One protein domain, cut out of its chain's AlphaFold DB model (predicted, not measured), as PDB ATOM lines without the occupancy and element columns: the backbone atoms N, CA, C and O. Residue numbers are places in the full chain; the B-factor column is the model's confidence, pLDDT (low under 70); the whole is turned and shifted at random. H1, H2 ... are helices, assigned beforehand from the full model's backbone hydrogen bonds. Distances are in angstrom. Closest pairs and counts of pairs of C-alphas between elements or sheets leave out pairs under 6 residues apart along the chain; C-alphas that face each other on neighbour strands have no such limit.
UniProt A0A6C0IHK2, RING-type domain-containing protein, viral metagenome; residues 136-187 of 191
ATOM      1  N   SER A 136     150.090 205.923 152.718       76.88
ATOM      2  CA  SER A 136     149.820 207.147 151.959       76.88
ATOM      3  C   SER A 136     151.086 207.967 151.679       76.88
ATOM      4  O   SER A 136     151.303 208.387 150.542       76.88
ATOM      5  N   LEU A 137     151.953 208.138 152.680       75.69
ATOM      6  CA  LEU A 137     153.192 208.909 152.562       75.69
ATOM      7  C   LEU A 137     154.228 208.179 151.699       75.69
ATOM      8  O   LEU A 137     154.942 208.800 150.909       75.69
ATOM      9  N   ILE A 138     154.294 206.850 151.816       78.00
ATOM     10  CA  ILE A 138     155.164 206.013 150.980       78.00
ATOM     11  C   ILE A 138     154.758 206.157 149.509       78.00
ATOM     12  O   ILE A 138     155.609 206.422 148.658       78.00
ATOM     13  N   LYS A 139     153.454 206.074 149.217       80.69
ATOM     14  CA  LYS A 139     152.909 206.225 147.862       80.69
ATOM     15  C   LYS A 139     153.243 207.586 147.247       80.69
ATOM     16  O   LYS A 139     153.701 207.639 146.109       80.69
ATOM     17  N   GLU A 140     153.049 208.681 147.983       80.31
ATOM     18  CA  GLU A 140     153.350 210.029 147.479       80.31
ATOM     19  C   GLU A 140     154.840 210.192 147.132       80.31
ATOM     20  O   GLU A 140     155.192 210.768 146.103       80.31
ATOM     21  N   ASN A 141     155.733 209.636 147.954       76.88
ATOM     22  CA  ASN A 141     157.173 209.713 147.712       76.88
ATOM     23  C   ASN A 141     157.643 208.812 146.568       76.88
ATOM     24  O   ASN A 141     158.542 209.202 145.820       76.88
ATOM     25  N   MET A 142     157.023 207.641 146.401       81.44
ATOM     26  CA  MET A 142     157.258 206.785 145.236       81.44
ATOM     27  C   MET A 142     156.875 207.502 143.937       81.44
ATOM     28  O   MET A 142     157.642 207.462 142.975       81.44
ATOM     29  N   LEU A 143     155.756 208.238 143.941       81.75
ATOM     30  CA  LEU A 143     155.336 209.063 142.805       81.75
ATOM     31  C   LEU A 143     156.304 210.229 142.552       81.75
ATOM     32  O   LEU A 143     156.730 210.425 141.419       81.75
ATOM     33  N   LYS A 144     156.731 210.961 143.593       82.44
ATOM     34  CA  LYS A 144     157.696 212.075 143.452       82.44
ATOM     35  C   LYS A 144     159.044 211.647 142.870       82.44
ATOM     36  O   LYS A 144     159.710 212.450 142.224       82.44
ATOM     37  N   LYS A 145     159.467 210.406 143.118       79.94
ATOM     38  CA  LYS A 145     160.750 209.868 142.644       79.94
ATOM     39  C   LYS A 145     160.644 209.016 141.379       79.94
ATOM     40  O   LYS A 145     161.650 208.423 140.993       79.94
ATOM     41  N   ASN A 146     159.471 208.971 140.740       83.69
ATOM     42  CA  ASN A 146     159.212 208.165 139.543       83.69
ATOM     43  C   ASN A 146     159.703 206.716 139.709       83.69
ATOM     44  O   ASN A 146     160.478 206.209 138.895       83.69
ATOM     45  N   VAL A 147     159.305 206.076 140.812       84.44
ATOM     46  CA  VAL A 147     159.524 204.638 140.997       84.44
ATOM     47  C   VAL A 147     158.511 203.892 140.137       84.44
ATOM     48  O   VAL A 147     157.306 204.119 140.264       84.44
ATOM     49  N   THR A 148     158.994 203.025 139.251       86.12
ATOM     50  CA  THR A 148     158.126 202.226 138.377       86.12
ATOM     51  C   THR A 148     157.651 200.953 139.080       86.12
ATOM     52  O   THR A 148     158.193 200.536 140.105       86.12
ATOM     53  N   TYR A 149     156.610 200.327 138.531       82.69
ATOM     54  CA  TYR A 149     156.097 199.059 139.052       82.69
ATOM     55  C   TYR A 149     157.129 197.925 138.925       82.69
ATOM     56  O   TYR A 149     157.275 197.127 139.847       82.69
ATOM     57  N   ASP A 150     157.912 197.923 137.846       81.31
ATOM     58  CA  ASP A 150     158.966 196.930 137.609       81.31
ATOM     59  C   ASP A 150     160.092 197.038 138.647       81.31
ATOM     60  O   ASP A 150     160.567 196.028 139.163       81.31
ATOM     61  N   GLU A 151     160.463 198.258 139.049       81.25
ATOM     62  CA  GLU A 151     161.457 198.494 140.109       81.25
ATOM     63  C   GLU A 151     160.963 198.015 141.488       81.25
ATOM     64  O   GLU A 151     161.742 197.495 142.293       81.25
ATOM     65  N   LEU A 152     159.662 198.159 141.762       83.12
ATOM     66  CA  LEU A 152     159.012 197.646 142.973       83.12
ATOM     67  C   LEU A 152     159.001 196.116 143.003       83.12
ATOM     68  O   LEU A 152     159.352 195.520 144.023       83.12
ATOM     69  N   ILE A 153     158.636 195.487 141.885       82.50
ATOM     70  CA  ILE A 153     158.695 194.031 141.734       82.50
ATOM     71  C   ILE A 153     160.136 193.543 141.904       82.50
ATOM     72  O   ILE A 153     160.373 192.593 142.650       82.50
ATOM     73  N   GLY A 154     161.101 194.225 141.283       79.88
ATOM     74  CA  GLY A 154     162.519 193.903 141.412       79.88
ATOM     75  C   GLY A 154     162.999 193.945 142.866       79.88
ATOM     76  O   GLY A 154     163.689 193.029 143.314       79.88
ATOM     77  N   HIS A 155     162.566 194.948 143.638       81.75
ATOM     78  CA  HIS A 155     162.838 195.036 145.076       81.75
ATOM     79  C   HIS A 155     162.206 193.877 145.870       81.75
ATOM     80  O   HIS A 155     162.855 193.323 146.757       81.75
ATOM     81  N   ILE A 156     160.968 193.476 145.557       82.00
ATOM     82  CA  ILE A 156     160.307 192.333 146.215       82.00
ATOM     83  C   ILE A 156     161.054 191.031 145.897       82.00
ATOM     84  O   ILE A 156     161.368 190.270 146.810       82.00
ATOM     85  N   PHE A 157     161.405 190.781 144.635       80.12
ATOM     86  CA  PHE A 157     162.152 189.574 144.275       80.12
ATOM     87  C   PHE A 157     163.536 189.520 144.920       80.12
ATOM     88  O   PHE A 157     163.946 188.448 145.364       80.12
ATOM     89  N   TYR A 158     164.213 190.664 145.050       78.25
ATOM     90  CA  TYR A 158     165.484 190.755 145.768       78.25
ATOM     91  C   TYR A 158     165.364 190.364 147.254       78.25
ATOM     92  O   TYR A 158     166.280 189.748 147.801       78.25
ATOM     93  N   LEU A 159     164.242 190.693 147.909       78.12
ATOM     94  CA  LEU A 159     164.000 190.356 149.318       78.12
ATOM     95  C   LEU A 159     163.664 188.876 149.545       78.12
ATOM     96  O   LEU A 159     164.077 188.316 150.555       78.12
ATOM     97  N   TYR A 160     162.908 188.255 148.636       75.25
ATOM     98  CA  TYR A 160     162.351 186.914 148.858       75.25
ATOM     99  C   TYR A 160     163.118 185.775 148.178       75.25
ATOM    100  O   TYR A 160     162.880 184.614 148.508       75.25
ATOM    101  N   LYS A 161     164.020 186.057 147.229       71.62
ATOM    102  CA  LYS A 161     164.776 185.010 146.527       71.62
ATOM    103  C   LYS A 161     166.270 185.320 146.473       71.62
ATOM    104  O   LYS A 161     166.698 186.262 145.810       71.62
ATOM    105  N   ASN A 162     167.069 184.444 147.085       58.78
ATOM    106  CA  ASN A 162     168.532 184.545 147.119       58.78
ATOM    107  C   ASN A 162     169.172 184.550 145.717       58.78
ATOM    108  O   ASN A 162     170.181 185.219 145.503       58.78
ATOM    109  N   ASP A 163     168.565 183.881 144.732       65.69
ATOM    110  CA  ASP A 163     169.113 183.812 143.369       65.69
ATOM    111  C   ASP A 163     169.064 185.154 142.624       65.69
ATOM    112  O   ASP A 163     169.922 185.436 141.785       65.69
ATOM    113  N   TYR A 164     168.110 186.024 142.970       58.31
ATOM    114  CA  TYR A 164     167.932 187.330 142.328       58.31
ATOM    115  C   TYR A 164     168.892 188.389 142.874       58.31
ATOM    116  O   TYR A 164     169.119 189.411 142.224       58.31
ATOM    117  N   GLN A 165     169.540 188.127 144.014       59.47
ATOM    118  CA  GLN A 165     170.554 189.021 144.577       59.47
ATOM    119  C   GLN A 165     171.804 189.128 143.694       59.47
ATOM    120  O   GLN A 165     172.556 190.095 143.810       59.47
ATOM    121  N   LYS A 166     172.018 188.170 142.783       60.81
ATOM    122  CA  LYS A 166     173.144 188.158 141.836       60.81
ATOM    123  C   LYS A 166     172.903 189.018 140.588       60.81
ATOM    124  O   LYS A 166     173.850 189.278 139.849       60.81
ATOM    125  N   SER A 167     171.668 189.465 140.340       68.81
ATOM    126  CA  SER A 167     171.340 190.303 139.181       68.81
ATOM    127  C   SER A 167     171.610 191.784 139.472       68.81
ATOM    128  O   SER A 167     171.049 192.359 140.405       68.81
ATOM    129  N   TYR A 168     172.450 192.416 138.645       64.31
ATOM    130  CA  TYR A 168     172.819 193.833 138.773       64.31
ATOM    131  C   TYR A 168     171.602 194.776 138.686       64.31
ATOM    132  O   TYR A 168     171.468 195.697 139.489       64.31
ATOM    133  N   GLU A 169     170.664 194.492 137.781       66.12
ATOM    134  CA  GLU A 169     169.445 195.291 137.568       66.12
ATOM    135  C   GLU A 169     168.522 195.289 138.800       66.12
ATOM    136  O   GLU A 169     167.932 196.309 139.176       66.12
ATOM    137  N   HIS A 170     168.449 194.150 139.494       65.81
ATOM    138  CA  HIS A 170     167.642 194.001 140.704       65.81
ATOM    139  C   HIS A 170     168.299 194.691 141.907       65.81
ATOM    140  O   HIS A 170     167.596 195.246 142.751       65.81
ATOM    141  N   GLN A 171     169.635 194.743 141.959       68.12
ATOM    142  CA  GLN A 171     170.365 195.494 142.986       68.12
ATOM    143  C   GLN A 171     170.160 197.011 142.866       68.12
ATOM    144  O   GLN A 171     170.031 197.692 143.888       68.12
ATOM    145  N   GLU A 172     170.131 197.565 141.650       74.25
ATOM    146  CA  GLU A 172     169.859 198.996 141.448       74.25
ATOM    147  C   GLU A 172     168.414 199.356 141.796       74.25
ATOM    148  O   GLU A 172     168.177 200.310 142.549       74.25
ATOM    149  N   SER A 173     167.464 198.537 141.336       72.31
ATOM    150  CA  SER A 173     166.045 198.661 141.686       72.31
ATOM    151  C   SER A 173     165.848 198.612 143.205       72.31
ATOM    152  O   SER A 173     165.201 199.489 143.786       72.31
ATOM    153  N   PHE A 174     166.512 197.663 143.878       76.50
ATOM    154  CA  PHE A 174     166.505 197.556 145.333       76.50
ATOM    155  C   PHE A 174     167.039 198.828 146.004       76.50
ATOM    156  O   PHE A 174     166.353 199.410 146.844       76.50
ATOM    157  N   LYS A 175     168.220 199.322 145.610       76.81
ATOM    158  CA  LYS A 175     168.813 200.543 146.190       76.81
ATOM    159  C   LYS A 175     167.906 201.763 146.008       76.81
ATOM    160  O   LYS A 175     167.758 202.563 146.939       76.81
ATOM    161  N   LYS A 176     167.279 201.921 144.841       77.69
ATOM    162  CA  LYS A 176     166.388 203.055 144.545       77.69
ATOM    163  C   LYS A 176     165.119 203.025 145.404       77.69
ATOM    164  O   LYS A 176     164.762 204.047 146.004       77.69
ATOM    165  N   VAL A 177     164.471 201.866 145.516       79.94
ATOM    166  CA  VAL A 177     163.251 201.689 146.324       79.94
ATOM    167  C   VAL A 177     163.571 201.787 147.818       79.94
ATOM    168  O   VAL A 177     162.962 202.593 148.524       79.94
ATOM    169  N   TYR A 178     164.607 201.086 148.283       76.44
ATOM    170  CA  TYR A 178     165.039 201.087 149.681       76.44
ATOM    171  C   TYR A 178     165.413 202.495 150.167       76.44
ATOM    172  O   TYR A 178     164.915 202.969 151.189       76.44
ATOM    173  N   THR A 179     166.221 203.239 149.403       75.56
ATOM    174  CA  THR A 179     166.559 204.629 149.769       75.56
ATOM    175  C   THR A 179     165.361 205.573 149.714       75.56
ATOM    176  O   THR A 179     165.388 206.630 150.343       75.56
ATOM    177  N   THR A 180     164.308 205.235 148.974       73.88
ATOM    178  CA  THR A 180     163.076 206.023 148.938       73.88
ATOM    179  C   THR A 180     162.207 205.768 150.160       73.88
ATOM    180  O   THR A 180     161.689 206.730 150.719       73.88
ATOM    181  N   MET A 181     162.121 204.520 150.614       70.19
ATOM    182  CA  MET A 181     161.343 204.138 151.793       70.19
ATOM    183  C   MET A 181     162.038 204.548 153.102       70.19
ATOM    184  O   MET A 181     161.417 205.180 153.950       70.19
ATOM    185  N   PHE A 182     163.342 204.290 153.244       64.12
ATOM    186  CA  PHE A 182     164.059 204.469 154.518       64.12
ATOM    187  C   PHE A 182     164.663 205.866 154.736       64.12
ATOM    188  O   PHE A 182     164.947 206.244 155.873       64.12
ATOM    189  N   LYS A 183     164.819 206.703 153.693       60.78
ATOM    190  CA  LYS A 183     165.138 208.134 153.911       60.78
ATOM    191  C   LYS A 183     163.987 208.890 154.590       60.78
ATOM    192  O   LYS A 183     164.243 209.948 155.153       60.78
ATOM    193  N   LEU A 184     162.765 208.349 154.568       55.38
ATOM    194  CA  LEU A 184     161.599 208.939 155.231       55.38
ATOM    195  C   LEU A 184     161.607 208.712 156.746       55.38
ATOM    196  O   LEU A 184     161.203 209.605 157.487       55.38
ATOM    197  N   GLU A 185     162.133 207.575 157.214       53.88
ATOM    198  CA  GLU A 185     162.241 207.284 158.652       53.88
ATOM    199  C   GLU A 185     163.138 208.302 159.371       53.88
ATOM    200  O   GLU A 185     162.836 208.711 160.485       53.88
ATOM    201  N   LYS A 186     164.200 208.793 158.713       53.44
ATOM    202  CA  LYS A 186     165.110 209.799 159.295       53.44
ATOM    203  C   LYS A 186     164.534 211.219 159.351       53.44
ATOM    204  O   LYS A 186     165.076 212.055 160.065       53.44
ATOM    205  N   THR A 187     163.472 211.504 158.600       50.69
ATOM    206  CA  THR A 187     162.790 212.814 158.601       50.69
ATOM    207  C   THR A 187     161.520 212.826 159.446       50.69
ATOM    208  O   THR A 187     160.939 213.884 159.666       50.69
TER     209      THR A 187
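This is residues 136 to 187 of the 191 residues of the protein "RING-type domain-containing protein" of viral metagenome (UniProt A0A6C0IHK2). Two helices, H4 and H2, cross near their middles as an X, with H1 packed on the last part of H4 and short H3 at the other end. The 52 printed residues have four named helices, H1 to H4, and no named strand: all helix, compact, radius of gyration of the C-alphas 11.2 A, spans 32 by 21 by 16 A.

H4, residues 168 to 182, is 20.9 A long and ends at C-alpha 182 (164.059, 204.469, 154.518). H2 is residues 149 to 160, 16.8 A; H1 is 136 to 144, 12.6 A, from C-alpha 136 (149.820, 207.147, 151.959); H3 is 162 to 166, 7.9 A.

H4 and H2 touch, about perpendicular at 85 degrees; their closest C-alphas, of Phe 174 and His 155, are 4.5 A apart. H4 touches H1 with residues 177 to 181 alone, closest C-alphas Met 181 and Ile 138, 6.5 A. H3 and H2 only just touch, only at the corner, with 3 pairs of C-alphas within 8 A. H1 and H3 are apart. Every O i to N i+4 pair is within hydrogen-bond range in H1, H2 and H4; H3 has 0 of 1, and 1 of 2 O i to N i+3 pairs.

The printed part has no cut. The C-alphas farthest apart, Asp 163 and Thr 187, are 33.4 A apart. The links are tight. Residues 162 to 171 and 182 to 187 have pLDDT under 70.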